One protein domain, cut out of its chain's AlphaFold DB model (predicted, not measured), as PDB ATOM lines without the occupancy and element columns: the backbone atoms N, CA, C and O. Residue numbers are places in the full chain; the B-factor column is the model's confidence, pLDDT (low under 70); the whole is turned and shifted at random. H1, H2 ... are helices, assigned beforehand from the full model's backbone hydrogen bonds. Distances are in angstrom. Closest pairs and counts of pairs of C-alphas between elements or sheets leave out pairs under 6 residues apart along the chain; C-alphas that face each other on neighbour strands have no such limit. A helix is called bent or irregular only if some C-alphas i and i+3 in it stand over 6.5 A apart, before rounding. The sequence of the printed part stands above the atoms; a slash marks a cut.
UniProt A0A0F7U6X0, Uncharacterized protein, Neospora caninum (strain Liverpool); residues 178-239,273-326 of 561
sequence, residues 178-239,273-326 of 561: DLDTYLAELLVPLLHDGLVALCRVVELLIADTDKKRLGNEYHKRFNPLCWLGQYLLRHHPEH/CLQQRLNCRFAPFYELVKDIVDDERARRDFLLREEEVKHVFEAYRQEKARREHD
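This is residues 178 to 239 and 273 to 326 of the 561 residues of an uncharacterized protein of Neospora caninum (strain Liverpool) (UniProt A0A0F7U6X0). One very long helix sticks out as an arm, with residues 294 to 326 of H4 free, from a small loose head in which H1b and H3 pack at a steep slant and the short H2 sits near the far end of H1b. Near its beginning H4 has a second free stretch, residues 276 to 285, and is bent there, and H4b then passes the bend of H1 on its way out. The printed part has 116 residues with four named helices, H1, H2, H3 and H4 in that order along the chain, and no named strand; the class is all helix. The whole is extended, with a radius of gyration of the C-alphas of 24.2 A, and only just elongated, spanning 81 by 41 by 23 A.

Find C-alpha 178 at (18.594, -56.776, 29.143), where H1, residues 178 to 207, begins. By its hydrogen bonds it was assigned as one helix, but it is bent: C-alphas 185 and 188 are 6.7 A apart. Its arms are H1a, residues 178 to 185, 10.1 A long, and H1b, residues 188 to 207, 28.2 A long, at a steep tilt of 45 degrees. Next come H2, residues 216 to 221, 8.9 A long, and H3, residues 224 to 235, 16.2 A long, beginning at C-alpha 224 at (15.125, -34.021, 11.471). After the cut look for H4, residues 273 to 326, also assigned as one helix by its hydrogen bonds but bent, with C-alphas 281 and 284 7.8 A apart. H4a, residues 273 to 281, is 12.5 A long; H4b, residues 284 to 326, runs 62.2 A to C-alpha 326 at (-10.147, -38.502, 70.248).

Look first at H1b, which touches H3 with residues 190 to 198 alone; the closest C-alphas, of Gly 194 and Leu 228, are 6.0 A apart. These two run opposite ways at a steep tilt of 48 degrees. H2 is close to H1b but not clearly touching, with the closest C-alphas, of Leu 205 and His 219, 7.0 A apart. H4b is also close to H1b but not clearly touching, the closest C-alphas being those of Pro 189 and Tyr 286, 7.8 A apart; their lines are only just about perpendicular, at 72 degrees. H1a and H4b are near each other, with 6 pairs of C-alphas within 10 A. H4a stands at a steep tilt of 61 degrees to H4b and is apart from H1a, H1b, H2 and H3. In H1a, H1b, H2, H3, H4a and H4b every O i to N i+4 pair is within hydrogen-bond range.

The two C-alphas farthest apart, of Lys 212 and Asp 326, are 81.8 A apart. Residues 240 to 272 are not printed, and C-alphas 239 and 273 are 16.9 A apart across this cut, which lies in the link from H3 to H4. Of the links that are printed whole, H2 to H3 is tight and H1 to H2 is short. In the pLDDT column the mean of the printed part is 84.1, and you find values under 70 at residues 273 to 289, 292 and 300.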
ATOM      1  N   ASP A 178      18.147 -56.850  30.534       77.44
ATOM      2  CA  ASP A 178      18.594 -56.776  29.143       77.44
ATOM      3  C   ASP A 178      18.133 -55.481  28.460       77.44
ATOM      4  O   ASP A 178      18.831 -54.982  27.583       77.44
ATOM      5  N   LEU A 179      16.979 -54.918  28.855       84.44
ATOM      6  CA  LEU A 179      16.471 -53.688  28.245       84.44
ATOM      7  C   LEU A 179      17.274 -52.478  28.714       84.44
ATOM      8  O   LEU A 179      17.693 -51.686  27.878       84.44
ATOM      9  N   ASP A 180      17.523 -52.350  30.015       87.06
ATOM     10  CA  ASP A 180      18.339 -51.255  30.549       87.06
ATOM     11  C   ASP A 180      19.774 -51.332  30.018       87.06
ATOM     12  O   ASP A 180      20.343 -50.311  29.632       87.06
ATOM     13  N   THR A 181      20.325 -52.545  29.910       84.44
ATOM     14  CA  THR A 181      21.645 -52.779  29.311       84.44
ATOM     15  C   THR A 181      21.643 -52.430  27.822       84.44
ATOM     16  O   THR A 181      22.516 -51.702  27.363       84.44
ATOM     17  N   TYR A 182      20.630 -52.848  27.059       86.88
ATOM     18  CA  TYR A 182      20.476 -52.470  25.650       86.88
ATOM     19  C   TYR A 182      20.340 -50.952  25.469       86.88
ATOM     20  O   TYR A 182      20.959 -50.367  24.578       86.88
ATOM     21  N   LEU A 183      19.547 -50.295  26.318       88.75
ATOM     22  CA  LEU A 183      19.371 -48.848  26.283       88.75
ATOM     23  C   LEU A 183      20.692 -48.139  26.585       88.75
ATOM     24  O   LEU A 183      21.090 -47.272  25.811       88.75
ATOM     25  N   ALA A 184      21.379 -48.515  27.663       88.94
ATOM     26  CA  ALA A 184      22.593 -47.847  28.117       88.94
ATOM     27  C   ALA A 184      23.813 -48.141  27.233       88.94
ATOM     28  O   ALA A 184      24.565 -47.225  26.910       88.94
ATOM     29  N   GLU A 185      24.017 -49.394  26.826       88.06
ATOM     30  CA  GLU A 185      25.221 -49.816  26.102       88.06
ATOM     31  C   GLU A 185      25.089 -49.681  24.583       88.06
ATOM     32  O   GLU A 185      26.091 -49.456  23.903       88.06
ATOM     33  N   LEU A 186      23.875 -49.810  24.032       88.56
ATOM     34  CA  LEU A 186      23.662 -49.819  22.582       88.56
ATOM     35  C   LEU A 186      22.943 -48.564  22.091       88.56
ATOM     36  O   LEU A 186      23.448 -47.859  21.215       88.56
ATOM     37  N   LEU A 187      21.752 -48.286  22.630       91.62
ATOM     38  CA  LEU A 187      20.878 -47.259  22.068       91.62
ATOM     39  C   LEU A 187      21.348 -45.846  22.409       91.62
ATOM     40  O   LEU A 187      21.352 -44.997  21.524       91.62
ATOM     41  N   VAL A 188      21.733 -45.575  23.659       93.56
ATOM     42  CA  VAL A 188      22.141 -44.235  24.111       93.56
ATOM     43  C   VAL A 188      23.392 -43.746  23.373       93.56
ATOM     44  O   VAL A 188      23.326 -42.644  22.828       93.56
ATOM     45  N   PRO A 189      24.484 -44.529  23.247       94.25
ATOM     46  CA  PRO A 189      25.631 -44.155  22.420       94.25
ATOM     47  C   PRO A 189      25.250 -43.849  20.968       94.25
ATOM     48  O   PRO A 189      25.626 -42.811  20.425       94.25
ATOM     49  N   LEU A 190      24.440 -44.716  20.353       94.56
ATOM     50  CA  LEU A 190      24.006 -44.559  18.965       94.56
ATOM     51  C   LEU A 190      23.115 -43.320  18.773       94.56
ATOM     52  O   LEU A 190      23.229 -42.609  17.771       94.56
ATOM     53  N   LEU A 191      22.234 -43.053  19.738       96.62
ATOM     54  CA  LEU A 191      21.357 -41.891  19.753       96.62
ATOM     55  C   LEU A 191      22.148 -40.605  19.954       96.62
ATOM     56  O   LEU A 191      21.906 -39.637  19.238       96.62
ATOM     57  N   HIS A 192      23.103 -40.606  20.880       95.62
ATOM     58  CA  HIS A 192      24.012 -39.492  21.097       95.62
ATOM     59  C   HIS A 192      24.739 -39.125  19.797       95.62
ATOM     60  O   HIS A 192      24.648 -37.986  19.336       95.62
ATOM     61  N   ASP A 193      25.376 -40.101  19.148       96.25
ATOM     62  CA  ASP A 193      26.115 -39.869  17.906       96.25
ATOM     63  C   ASP A 193      25.194 -39.386  16.778       96.25
ATOM     64  O   ASP A 193      25.552 -38.486  16.012       96.25
ATOM     65  N   GLY A 194      23.978 -39.937  16.702       97.00
ATOM     66  CA  GLY A 194      22.955 -39.495  15.759       97.00
ATOM     67  C   GLY A 194      22.489 -38.064  15.995       97.00
ATOM     68  O   GLY A 194      22.328 -37.316  15.032       97.00
ATOM     69  N   LEU A 195      22.318 -37.651  17.250       97.44
ATOM     70  CA  LEU A 195      21.941 -36.284  17.604       97.44
ATOM     71  C   LEU A 195      23.070 -35.294  17.305       97.44
ATOM     72  O   LEU A 195      22.811 -34.251  16.709       97.44
ATOM     73  N   VAL A 196      24.323 -35.634  17.619       97.06
ATOM     74  CA  VAL A 196      25.488 -34.806  17.265       97.06
ATOM     75  C   VAL A 196      25.594 -34.636  15.749       97.06
ATOM     76  O   VAL A 196      25.800 -33.526  15.251       97.06
ATOM     77  N   ALA A 197      25.426 -35.719  14.989       96.62
ATOM     78  CA  ALA A 197      25.458 -35.666  13.533       96.62
ATOM     79  C   ALA A 197      24.272 -34.866  12.960       96.62
ATOM     80  O   ALA A 197      24.460 -34.082  12.028       96.62
ATOM     81  N   LEU A 198      23.078 -34.998  13.550       97.38
ATOM     82  CA  LEU A 198      21.900 -34.216  13.181       97.38
ATOM     83  C   LEU A 198      22.128 -32.718  13.412       97.38
ATOM     84  O   LEU A 198      21.838 -31.927  12.517       97.38
ATOM     85  N   CYS A 199      22.681 -32.327  14.565       97.62
ATOM     86  CA  CYS A 199      22.999 -30.931  14.870       97.62
ATOM     87  C   CYS A 199      23.926 -30.326  13.812       97.62
ATOM     88  O   CYS A 199      23.622 -29.261  13.284       97.62
ATOM     89  N   ARG A 200      24.978 -31.044  13.397       97.00
ATOM     90  CA  ARG A 200      25.873 -30.592  12.316       97.00
ATOM     91  C   ARG A 200      25.143 -30.404  10.987       97.00
ATOM     92  O   ARG A 200      25.427 -29.465  10.251       97.00
ATOM     93  N   VAL A 201      24.196 -31.284  10.654       96.12
ATOM     94  CA  VAL A 201      23.381 -31.135   9.436       96.12
ATOM     95  C   VAL A 201      22.460 -29.919   9.536       96.12
ATOM     96  O   VAL A 201      22.318 -29.187   8.559       96.12
ATOM     97  N   VAL A 202      21.866 -29.673  10.702       96.38
ATOM     98  CA  VAL A 202      21.038 -28.486  10.948       96.38
ATOM     99  C   VAL A 202      21.876 -27.210  10.876       96.38
ATOM    100  O   VAL A 202      21.462 -26.266  10.215       96.38
ATOM    101  N   GLU A 203      23.074 -27.187  11.458       96.44
ATOM    102  CA  GLU A 203      24.019 -26.070  11.339       96.44
ATOM    103  C   GLU A 203      24.391 -25.798   9.877       96.44
ATOM    104  O   GLU A 203      24.385 -24.648   9.446       96.44
ATOM    105  N   LEU A 204      24.636 -26.846   9.081       94.62
ATOM    106  CA  LEU A 204      24.886 -26.712   7.642       94.62
ATOM    107  C   LEU A 204      23.674 -26.150   6.888       94.62
ATOM    108  O   LEU A 204      23.848 -25.334   5.985       94.62
ATOM    109  N   LEU A 205      22.455 -26.555   7.256       94.38
ATOM    110  CA  LEU A 205      21.217 -26.019   6.680       94.38
ATOM    111  C   LEU A 205      20.970 -24.564   7.089       94.38
ATOM    112  O   LEU A 205      20.463 -23.783   6.292       94.38
ATOM    113  N   ILE A 206      21.315 -24.183   8.318       94.44
ATOM    114  CA  ILE A 206      21.205 -22.797   8.782       94.44
ATOM    115  C   ILE A 206      22.253 -21.930   8.080       94.44
ATOM    116  O   ILE A 206      21.937 -20.822   7.656       94.44
ATOM    117  N   ALA A 207      23.477 -22.435   7.914       94.81
ATOM    118  CA  ALA A 207      24.554 -21.735   7.220       94.81
ATOM    119  C   ALA A 207      24.298 -21.586   5.708       94.81
ATOM    120  O   ALA A 207      24.741 -20.607   5.108       94.81
ATOM    121  N   ASP A 208      23.575 -22.517   5.077       95.25
ATOM    122  CA  ASP A 208      23.139 -22.416   3.676       95.25
ATOM    123  C   ASP A 208      21.828 -21.614   3.549       95.25
ATOM    124  O   ASP A 208      20.837 -22.092   2.992       95.25
ATOM    125  N   THR A 209      21.807 -20.376   4.064       91.25
ATOM    126  CA  THR A 209      20.628 -19.482   4.025       91.25
ATOM    127  C   THR A 209      20.109 -19.254   2.609       91.25
ATOM    128  O   THR A 209      18.899 -19.219   2.375       91.25
ATOM    129  N   ASP A 210      21.027 -19.149   1.649       92.00
ATOM    130  CA  ASP A 210      20.717 -18.942   0.235       92.00
ATOM    131  C   ASP A 210      20.264 -20.233  -0.466       92.00
ATOM    132  O   ASP A 210      19.869 -20.194  -1.634       92.00
ATOM    133  N   LYS A 211      20.333 -21.381   0.225       91.56
ATOM    134  CA  LYS A 211      19.996 -22.716  -0.288       91.56
ATOM    135  C   LYS A 211      20.745 -23.053  -1.579       91.56
ATOM    136  O   LYS A 211      20.220 -23.762  -2.444       91.56
ATOM    137  N   LYS A 212      21.951 -22.502  -1.743       92.25
ATOM    138  CA  LYS A 212      22.763 -22.618  -2.963       92.25
ATOM    139  C   LYS A 212      23.536 -23.928  -2.990       92.25
ATOM    140  O   LYS A 212      23.756 -24.464  -4.072       92.25
ATOM    141  N   ARG A 213      23.961 -24.437  -1.828       90.44
ATOM    142  CA  ARG A 213      24.790 -25.649  -1.740       90.44
ATOM    143  C   ARG A 213      23.956 -26.921  -1.740       90.44
ATOM    144  O   ARG A 213      24.262 -27.844  -2.487       90.44
ATOM    145  N   LEU A 214      22.924 -26.976  -0.904       90.19
ATOM    146  CA  LEU A 214      22.073 -28.156  -0.729       90.19
ATOM    147  C   LEU A 214      20.840 -28.127  -1.642       90.19
ATOM    148  O   LEU A 214      20.235 -29.166  -1.910       90.19
ATOM    149  N   GLY A 215      20.486 -26.949  -2.160       93.38
ATOM    150  CA  GLY A 215      19.325 -26.749  -3.018       93.38
ATOM    151  C   GLY A 215      18.023 -26.601  -2.229       93.38
ATOM    152  O   GLY A 215      17.808 -27.208  -1.179       93.38
ATOM    153  N   ASN A 216      17.093 -25.809  -2.765       94.88
ATOM    154  CA  ASN A 216      15.838 -25.485  -2.076       94.88
ATOM    155  C   ASN A 216      14.964 -26.722  -1.784       94.88
ATOM    156  O   ASN A 216      14.271 -26.774  -0.770       94.88
ATOM    157  N   GLU A 217      15.018 -27.738  -2.646       93.62
ATOM    158  CA  GLU A 217      14.256 -28.979  -2.468       93.62
ATOM    159  C   GLU A 217      14.746 -29.815  -1.282       93.62
ATOM    160  O   GLU A 217      13.927 -30.428  -0.598       93.62
ATOM    161  N   TYR A 218      16.050 -29.804  -0.992       92.94
ATOM    162  CA  TYR A 218      16.589 -30.520   0.160       92.94
ATOM    163  C   TYR A 218      16.110 -29.881   1.468       92.94
ATOM    164  O   TYR A 218      15.574 -30.577   2.325       92.94
ATOM    165  N   HIS A 219      16.182 -28.549   1.579       93.44
ATOM    166  CA  HIS A 219      15.685 -27.824   2.756       93.44
ATOM    167  C   HIS A 219      14.188 -28.051   2.999       93.44
ATOM    168  O   HIS A 219      13.776 -28.203   4.143       93.44
ATOM    169  N   LYS A 220      13.366 -28.099   1.940       95.62
ATOM    170  CA  LYS A 220      11.917 -28.344   2.070       95.62
ATOM    171  C   LYS A 220      11.586 -29.749   2.569       95.62
ATOM    172  O   LYS A 220      10.576 -29.934   3.236       95.62
ATOM    173  N   ARG A 221      12.384 -30.746   2.181       94.19
ATOM    174  CA  ARG A 221      12.135 -32.163   2.497       94.19
ATOM    175  C   ARG A 221      12.860 -32.627   3.750       94.19
ATOM    176  O   ARG A 221      12.601 -33.733   4.220       94.19
ATOM    177  N   PHE A 222      13.783 -31.819   4.265       96.75
ATOM    178  CA  PHE A 222      14.530 -32.160   5.455       96.75
ATOM    179  C   PHE A 222      13.584 -32.251   6.655       96.75
ATOM    180  O   PHE A 222      12.998 -31.263   7.091       96.75
ATOM    181  N   ASN A 223      13.448 -33.460   7.190       97.00
ATOM    182  CA  ASN A 223      12.753 -33.723   8.437       97.00
ATOM    183  C   ASN A 223      13.778 -34.305   9.424       97.00
ATOM    184  O   ASN A 223      14.308 -35.390   9.156       97.00
ATOM    185  N   PRO A 224      14.069 -33.616  10.545       95.75
ATOM    186  CA  PRO A 224      15.125 -34.021  11.471       95.75
ATOM    187  C   PRO A 224      14.857 -35.389  12.107       95.75
ATOM    188  O   PRO A 224      15.789 -36.164  12.300       95.75
ATOM    189  N   LEU A 225      13.590 -35.730  12.362       96.62
ATOM    190  CA  LEU A 225      13.210 -37.027  12.926       96.62
ATOM    191  C   LEU A 225      13.390 -38.152  11.907       96.62
ATOM    192  O   LEU A 225      13.943 -39.198  12.238       96.62
ATOM    193  N   CYS A 226      12.979 -37.934  10.654       97.38
ATOM    194  CA  CYS A 226      13.206 -38.908   9.584       97.38
ATOM    195  C   CYS A 226      14.702 -39.122   9.337       97.38
ATOM    196  O   CYS A 226      15.138 -40.256   9.145       97.38
ATOM    197  N   TRP A 227      15.486 -38.043   9.349       97.50
ATOM    198  CA  TRP A 227      16.934 -38.113   9.192       97.50
ATOM    199  C   TRP A 227      17.578 -38.894  10.340       97.50
ATOM    200  O   TRP A 227      18.358 -39.808  10.082       97.50
ATOM    201  N   LEU A 228      17.203 -38.603  11.591       97.56
ATOM    202  CA  LEU A 228      17.711 -39.316  12.761       97.56
ATOM    203  C   LEU A 228      17.322 -40.795  12.721       97.56
ATOM    204  O   LEU A 228      18.176 -41.651  12.906       97.56
ATOM    205  N   GLY A 229      16.072 -41.118  12.378       96.12
ATOM    206  CA  GLY A 229      15.638 -42.503  12.191       96.12
ATOM    207  C   GLY A 229      16.471 -43.237  11.134       96.12
ATOM    208  O   GLY A 229      16.926 -44.354  11.367       96.12
ATOM    209  N   GLN A 230      16.754 -42.593   9.997       95.44
ATOM    210  CA  GLN A 230      17.647 -43.153   8.975       95.44
ATOM    211  C   GLN A 230      19.086 -43.305   9.474       95.44
ATOM    212  O   GLN A 230      19.749 -44.279   9.115       95.44
ATOM    213  N   TYR A 231      19.578 -42.362  10.277       96.19
ATOM    214  CA  TYR A 231      20.907 -42.434  10.870       96.19
ATOM    215  C   TYR A 231      21.021 -43.651  11.790       96.19
ATOM    216  O   TYR A 231      21.910 -44.476  11.578       96.19
ATOM    217  N   LEU A 232      20.080 -43.798  12.729       95.81
ATOM    218  CA  LEU A 232      20.023 -44.920  13.665       95.81
ATOM    219  C   LEU A 232      19.956 -46.255  12.919       95.81
ATOM    220  O   LEU A 232      20.734 -47.150  13.218       95.81
ATOM    221  N   LEU A 233      19.107 -46.373  11.892       94.50
ATOM    222  CA  LEU A 233      18.981 -47.605  11.104       94.50
ATOM    223  C   LEU A 233      20.263 -47.968  10.338       94.50
ATOM    224  O   LEU A 233      20.596 -49.144  10.229       94.50
ATOM    225  N   ARG A 234      20.987 -46.980   9.796       94.81
ATOM    226  CA  ARG A 234      22.219 -47.207   9.012       94.81
ATOM    227  C   ARG A 234      23.446 -47.507   9.866       94.81
ATOM    228  O   ARG A 234      24.392 -48.104   9.362       94.81
ATOM    229  N   HIS A 235      23.444 -47.040  11.109       94.06
ATOM    230  CA  HIS A 235      24.559 -47.187  12.046       94.06
ATOM    231  C   HIS A 235      24.235 -48.188  13.158       94.06
ATOM    232  O   HIS A 235      25.029 -48.355  14.080       94.06
ATOM    233  N   HIS A 236      23.090 -48.874  13.066       91.31
ATOM    234  CA  HIS A 236      22.724 -49.904  14.020       91.31
ATOM    235  C   HIS A 236      23.742 -51.054  13.949       91.31
ATOM    236  O   HIS A 236      24.007 -51.565  12.856       91.31
ATOM    237  N   PRO A 237      24.303 -51.508  15.081       86.44
ATOM    238  CA  PRO A 237      25.359 -52.521  15.091       86.44
ATOM    239  C   PRO A 237      24.907 -53.884  14.544       86.44
ATOM    240  O   PRO A 237      25.724 -54.626  14.004       86.44
ATOM    241  N   GLU A 238      23.610 -54.199  14.605       85.56
ATOM    242  CA  GLU A 238      23.050 -55.416  13.988       85.56
ATOM    243  C   GLU A 238      22.839 -55.295  12.472       85.56
ATOM    244  O   GLU A 238      22.653 -56.293  11.771       85.56
ATOM    245  N   HIS A 239      22.873 -54.075  11.940       83.94
ATOM    246  CA  HIS A 239      22.717 -53.788  10.520       83.94
ATOM    247  C   HIS A 239      23.952 -53.051  10.002       83.94
ATOM    248  O   HIS A 239      23.831 -51.927   9.507       83.94
ATOM    249  N   CYS A 273      37.835 -54.991  15.090       48.31
ATOM    250  CA  CYS A 273      38.933 -54.044  15.313       48.31
ATOM    251  C   CYS A 273      38.503 -52.562  15.209       48.31
ATOM    252  O   CYS A 273      39.095 -51.695  15.851       48.31
ATOM    253  N   LEU A 274      37.451 -52.254  14.438       45.28
ATOM    254  CA  LEU A 274      36.895 -50.895  14.343       45.28
ATOM    255  C   LEU A 274      36.060 -50.537  15.577       45.28
ATOM    256  O   LEU A 274      36.207 -49.439  16.108       45.28
ATOM    257  N   GLN A 275      35.258 -51.480  16.075       44.97
ATOM    258  CA  GLN A 275      34.454 -51.289  17.283       44.97
ATOM    259  C   GLN A 275      35.329 -51.223  18.546       44.97
ATOM    260  O   GLN A 275      35.109 -50.358  19.387       44.97
ATOM    261  N   GLN A 276      36.398 -52.028  18.633       50.12
ATOM    262  CA  GLN A 276      37.408 -51.874  19.689       50.12
ATOM    263  C   GLN A 276      38.117 -50.516  19.622       50.12
ATOM    264  O   GLN A 276      38.254 -49.859  20.644       50.12
ATOM    265  N   ARG A 277      38.516 -50.040  18.435       45.69
ATOM    266  CA  ARG A 277      39.188 -48.733  18.302       45.69
ATOM    267  C   ARG A 277      38.292 -47.540  18.641       45.69
ATOM    268  O   ARG A 277      38.797 -46.562  19.186       45.69
ATOM    269  N   LEU A 278      36.998 -47.605  18.325       43.38
ATOM    270  CA  LEU A 278      36.038 -46.560  18.695       43.38
ATOM    271  C   LEU A 278      35.726 -46.598  20.198       43.38
ATOM    272  O   LEU A 278      35.760 -45.548  20.836       43.38
ATOM    273  N   ASN A 279      35.571 -47.790  20.784       49.47
ATOM    274  CA  ASN A 279      35.387 -47.940  22.231       49.47
ATOM    275  C   ASN A 279      36.590 -47.431  23.038       49.47
ATOM    276  O   ASN A 279      36.393 -46.838  24.089       49.47
ATOM    277  N   CYS A 280      37.828 -47.587  22.557       46.09
ATOM    278  CA  CYS A 280      39.004 -47.088  23.281       46.09
ATOM    279  C   CYS A 280      39.150 -45.559  23.237       46.09
ATOM    280  O   CYS A 280      39.639 -44.969  24.195       46.09
ATOM    281  N   ARG A 281      38.769 -44.906  22.130       48.81
ATOM    282  CA  ARG A 281      38.992 -43.460  21.961       48.81
ATOM    283  C   ARG A 281      37.955 -42.608  22.692       48.81
ATOM    284  O   ARG A 281      38.265 -41.487  23.079       48.81
ATOM    285  N   PHE A 282      36.749 -43.138  22.871       48.53
ATOM    286  CA  PHE A 282      35.642 -42.435  23.521       48.53
ATOM    287  C   PHE A 282      35.272 -43.030  24.885       48.53
ATOM    288  O   PHE A 282      34.291 -42.593  25.474       48.53
ATOM    289  N   ALA A 283      36.056 -43.973  25.422       61.25
ATOM    290  CA  ALA A 283      35.839 -44.524  26.763       61.25
ATOM    291  C   ALA A 283      35.665 -43.438  27.848       61.25
ATOM    292  O   ALA A 283      34.672 -43.524  28.564       61.25
ATOM    293  N   PRO A 284      36.492 -42.371  27.913       60.44
ATOM    294  CA  PRO A 284      36.300 -41.311  28.909       60.44
ATOM    295  C   PRO A 284      34.978 -40.553  28.725       60.44
ATOM    296  O   PRO A 284      34.344 -40.145  29.688       60.44
ATOM    297  N   PHE A 285      34.531 -40.394  27.477       55.84
ATOM    298  CA  PHE A 285      33.255 -39.757  27.170       55.84
ATOM    299  C   PHE A 285      32.069 -40.639  27.587       55.84
ATOM    300  O   PHE A 285      31.100 -40.140  28.151       55.84
ATOM    301  N   TYR A 286      32.144 -41.951  27.353       59.22
ATOM    302  CA  TYR A 286      31.108 -42.885  27.794       59.22
ATOM    303  C   TYR A 286      31.073 -43.048  29.316       59.22
ATOM    304  O   TYR A 286      29.984 -43.163  29.870       59.22
ATOM    305  N   GLU A 287      32.225 -43.012  29.991       67.06
ATOM    306  CA  GLU A 287      32.290 -42.955  31.455       67.06
ATOM    307  C   GLU A 287      31.661 -41.662  31.982       67.06
ATOM    308  O   GLU A 287      30.790 -41.736  32.839       67.06
ATOM    309  N   LEU A 288      31.957 -40.506  31.379       62.44
ATOM    310  CA  LEU A 288      31.321 -39.236  31.741       62.44
ATOM    311  C   LEU A 288      29.795 -39.257  31.548       62.44
ATOM    312  O   LEU A 288      29.048 -38.816  32.415       62.44
ATOM    313  N   VAL A 289      29.305 -39.764  30.412       55.47
ATOM    314  CA  VAL A 289      27.855 -39.873  30.162       55.47
ATOM    315  C   VAL A 289      27.206 -40.834  31.154       55.47
ATOM    316  O   VAL A 289      26.110 -40.561  31.639       55.47
ATOM    317  N   LYS A 290      27.876 -41.942  31.474       72.19
ATOM    318  CA  LYS A 290      27.412 -42.887  32.485       72.19
ATOM    319  C   LYS A 290      27.344 -42.234  33.865       72.19
ATOM    320  O   LYS A 290      26.313 -42.367  34.513       72.19
ATOM    321  N   ASP A 291      28.366 -41.483  34.261       74.12
ATOM    322  CA  ASP A 291      28.403 -40.765  35.535       74.12
ATOM    323  C   ASP A 291      27.274 -39.724  35.615       74.12
ATOM    324  O   ASP A 291      26.553 -39.678  36.606       74.12
ATOM    325  N   ILE A 292      27.014 -38.974  34.536       62.81
ATOM    326  CA  ILE A 292      25.881 -38.030  34.461       62.81
ATOM    327  C   ILE A 292      24.533 -38.753  34.618       62.81
ATOM    328  O   ILE A 292      23.626 -38.254  35.289       62.81
ATOM    329  N   VAL A 293      24.368 -39.916  33.983       70.12
ATOM    330  CA  VAL A 293      23.133 -40.711  34.081       70.12
ATOM    331  C   VAL A 293      22.967 -41.301  35.482       70.12
ATOM    332  O   VAL A 293      21.852 -41.290  36.012       70.12
ATOM    333  N   ASP A 294      24.047 -41.786  36.091       74.31
ATOM    334  CA  ASP A 294      24.051 -42.317  37.453       74.31
ATOM    335  C   ASP A 294      23.761 -41.207  38.482       74.31
ATOM    336  O   ASP A 294      22.956 -41.422  39.392       74.31
ATOM    337  N   ASP A 295      24.296 -39.999  38.289       73.44
ATOM    338  CA  ASP A 295      24.002 -38.819  39.109       73.44
ATOM    339  C   ASP A 295      22.540 -38.376  38.983       73.44
ATOM    340  O   ASP A 295      21.869 -38.110  39.983       73.44
ATOM    341  N   GLU A 296      21.991 -38.339  37.767       73.31
ATOM    342  CA  GLU A 296      20.585 -37.989  37.553       73.31
ATOM    343  C   GLU A 296      19.642 -39.074  38.108       73.31
ATOM    344  O   GLU A 296      18.588 -38.762  38.671       73.31
ATOM    345  N   ARG A 297      20.030 -40.355  38.033       78.44
ATOM    346  CA  ARG A 297      19.321 -41.453  38.707       78.44
ATOM    347  C   ARG A 297      19.369 -41.279  40.227       78.44
ATOM    348  O   ARG A 297      18.322 -41.347  40.868       78.44
ATOM    349  N   ALA A 298      20.536 -40.986  40.799       77.25
ATOM    350  CA  ALA A 298      20.692 -40.733  42.230       77.25
ATOM    351  C   ALA A 298      19.868 -39.521  42.695       77.25
ATOM    352  O   ALA A 298      19.243 -39.563  43.757       77.25
ATOM    353  N   ARG A 299      19.797 -38.462  41.881       81.81
ATOM    354  CA  ARG A 299      18.956 -37.287  42.131       81.81
ATOM    355  C   ARG A 299      17.468 -37.633  42.134       81.81
ATOM    356  O   ARG A 299      16.748 -37.176  43.018       81.81
ATOM    357  N   ARG A 300      16.992 -38.441  41.182       69.69
ATOM    358  CA  ARG A 300      15.590 -38.900  41.156       69.69
ATOM    359  C   ARG A 300      15.255 -39.773  42.357       69.69
ATOM    360  O   ARG A 300      14.226 -39.547  42.982       69.69
ATOM    361  N   ASP A 301      16.138 -40.696  42.725       80.88
ATOM    362  CA  ASP A 301      15.977 -41.519  43.929       80.88
ATOM    363  C   ASP A 301      15.949 -40.662  45.201       80.88
ATOM    364  O   ASP A 301      15.184 -40.935  46.127       80.88
ATOM    365  N   PHE A 302      16.764 -39.605  45.255       80.75
ATOM    366  CA  PHE A 302      16.738 -38.641  46.350       80.75
ATOM    367  C   PHE A 302      15.402 -37.888  46.417       80.75
ATOM    368  O   PHE A 302      14.813 -37.814  47.492       80.75
ATOM    369  N   LEU A 303      14.896 -37.388  45.286       75.56
ATOM    370  CA  LEU A 303      13.609 -36.687  45.218       75.56
ATOM    371  C   LEU A 303      12.430 -37.604  45.568       75.56
ATOM    372  O   LEU A 303      11.543 -37.194  46.312       75.56
ATOM    373  N   LEU A 304      12.448 -38.858  45.112       80.62
ATOM    374  CA  LEU A 304      11.446 -39.858  45.491       80.62
ATOM    375  C   LEU A 304      11.467 -40.116  46.999       80.62
ATOM    376  O   LEU A 304      10.419 -40.128  47.638       80.62
ATOM    377  N   ARG A 305      12.656 -40.236  47.603       83.69
ATOM    378  CA  ARG A 305      12.784 -40.345  49.063       83.69
ATOM    379  C   ARG A 305      12.320 -39.082  49.782       83.69
ATOM    380  O   ARG A 305      11.769 -39.183  50.873       83.69
ATOM    381  N   GLU A 306      12.522 -37.899  49.207       86.12
ATOM    382  CA  GLU A 306      12.009 -36.645  49.762       86.12
ATOM    383  C   GLU A 306      10.470 -36.617  49.758       86.12
ATOM    384  O   GLU A 306       9.857 -36.240  50.760       86.12
ATOM    385  N   GLU A 307       9.836 -37.067  48.672       85.75
ATOM    386  CA  GLU A 307       8.379 -37.219  48.581       85.75
ATOM    387  C   GLU A 307       7.843 -38.288  49.541       85.75
ATOM    388  O   GLU A 307       6.847 -38.049  50.227       85.75
ATOM    389  N   GLU A 308       8.524 -39.428  49.671       85.44
ATOM    390  CA  GLU A 308       8.196 -40.459  50.662       85.44
ATOM    391  C   GLU A 308       8.270 -39.900  52.088       85.44
ATOM    392  O   GLU A 308       7.355 -40.100  52.890       85.44
ATOM    393  N   VAL A 309       9.327 -39.148  52.408       79.88
ATOM    394  CA  VAL A 309       9.490 -38.496  53.713       79.88
ATOM    395  C   VAL A 309       8.377 -37.472  53.945       79.88
ATOM    396  O   VAL A 309       7.763 -37.486  55.014       79.88
ATOM    397  N   LYS A 310       8.044 -36.640  52.949       88.44
ATOM    398  CA  LYS A 310       6.900 -35.714  53.011       88.44
ATOM    399  C   LYS A 310       5.596 -36.456  53.297       88.44
ATOM    400  O   LYS A 310       4.870 -36.058  54.206       88.44
ATOM    401  N   HIS A 311       5.333 -37.566  52.610       88.75
ATOM    402  CA  HIS A 311       4.153 -38.399  52.848       88.75
ATOM    403  C   HIS A 311       4.115 -38.992  54.261       88.75
ATOM    404  O   HIS A 311       3.052 -39.018  54.884       88.75
ATOM    405  N   VAL A 312       5.254 -39.436  54.796       83.38
ATOM    406  CA  VAL A 312       5.349 -39.944  56.173       83.38
ATOM    407  C   VAL A 312       5.046 -38.840  57.190       83.38
ATOM    408  O   VAL A 312       4.294 -39.078  58.136       83.38
ATOM    409  N   PHE A 313       5.569 -37.626  56.994       82.94
ATOM    410  CA  PHE A 313       5.266 -36.486  57.867       82.94
ATOM    411  C   PHE A 313       3.812 -36.012  57.745       82.94
ATOM    412  O   PHE A 313       3.211 -35.630  58.749       82.94
ATOM    413  N   GLU A 314       3.222 -36.057  56.550       93.94
ATOM    414  CA  GLU A 314       1.801 -35.760  56.333       93.94
ATOM    415  C   GLU A 314       0.910 -36.773  57.062       93.94
ATOM    416  O   GLU A 314       0.022 -36.390  57.822       93.94
ATOM    417  N   ALA A 315       1.200 -38.070  56.913       89.94
ATOM    418  CA  ALA A 315       0.486 -39.139  57.607       89.94
ATOM    419  C   ALA A 315       0.630 -39.021  59.132       89.94
ATOM    420  O   ALA A 315      -0.340 -39.213  59.866       89.94
ATOM    421  N   TYR A 316       1.819 -38.654  59.620       89.62
ATOM    422  CA  TYR A 316       2.042 -38.384  61.038       89.62
ATOM    423  C   TYR A 316       1.219 -37.187  61.535       89.62
ATOM    424  O   TYR A 316       0.601 -37.276  62.595       89.62
ATOM    425  N   ARG A 317       1.155 -36.088  60.769       92.25
ATOM    426  CA  ARG A 317       0.312 -34.925  61.098       92.25
ATOM    427  C   ARG A 317      -1.169 -35.289  61.159       92.25
ATOM    428  O   ARG A 317      -1.843 -34.884  62.101       92.25
ATOM    429  N   GLN A 318      -1.658 -36.078  60.203       94.06
ATOM    430  CA  GLN A 318      -3.048 -36.543  60.182       94.06
ATOM    431  C   GLN A 318      -3.370 -37.450  61.376       94.06
ATOM    432  O   GLN A 318      -4.395 -37.264  62.027       94.06
ATOM    433  N   GLU A 319      -2.488 -38.393  61.712       93.44
ATOM    434  CA  GLU A 319      -2.675 -39.262  62.880       93.44
ATOM    435  C   GLU A 319      -2.613 -38.474  64.195       93.44
ATOM    436  O   GLU A 319      -3.381 -38.758  65.112       93.44
ATOM    437  N   LYS A 320      -1.745 -37.459  64.289       93.00
ATOM    438  CA  LYS A 320      -1.694 -36.567  65.454       93.00
ATOM    439  C   LYS A 320      -3.007 -35.795  65.623       93.00
ATOM    440  O   LYS A 320      -3.572 -35.820  66.709       93.00
ATOM    441  N   ALA A 321      -3.518 -35.192  64.548       93.00
ATOM    442  CA  ALA A 321      -4.797 -34.477  64.566       93.00
ATOM    443  C   ALA A 321      -5.972 -35.395  64.952       93.00
ATOM    444  O   ALA A 321      -6.878 -34.982  65.671       93.00
ATOM    445  N   ARG A 322      -5.938 -36.663  64.522       93.31
ATOM    446  CA  ARG A 322      -6.936 -37.669  64.909       93.31
ATOM    447  C   ARG A 322      -6.905 -37.962  66.411       93.31
ATOM    448  O   ARG A 322      -7.959 -38.039  67.026       93.31
ATOM    449  N   ARG A 323      -5.713 -38.092  67.004       90.19
ATOM    450  CA  ARG A 323      -5.566 -38.320  68.452       90.19
ATOM    451  C   ARG A 323      -6.014 -37.128  69.283       90.19
ATOM    452  O   ARG A 323      -6.683 -37.339  70.281       90.19
ATOM    453  N   GLU A 324      -5.691 -35.912  68.853       91.81
ATOM    454  CA  GLU A 324      -6.158 -34.687  69.519       91.81
ATOM    455  C   GLU A 324      -7.704 -34.641  69.534       91.81
ATOM    456  O   GLU A 324      -8.304 -34.393  70.574       91.81
ATOM    457  N   HIS A 325      -8.363 -35.022  68.431       90.81
ATOM    458  CA  HIS A 325      -9.827 -35.125  68.378       90.81
ATOM    459  C   HIS A 325     -10.406 -36.251  69.265       90.81
ATOM    460  O   HIS A 325     -11.498 -36.106  69.819       90.81
ATOM    461  N   ASP A 326      -9.713 -37.386  69.393       87.69
ATOM    462  CA  ASP A 326     -10.147 -38.502  70.248       87.69
ATOM    463  C   ASP A 326      -9.941 -38.193  71.750       87.69
ATOM    464  O   ASP A 326     -10.738 -38.626  72.584       87.69
TER     465      ASP A 326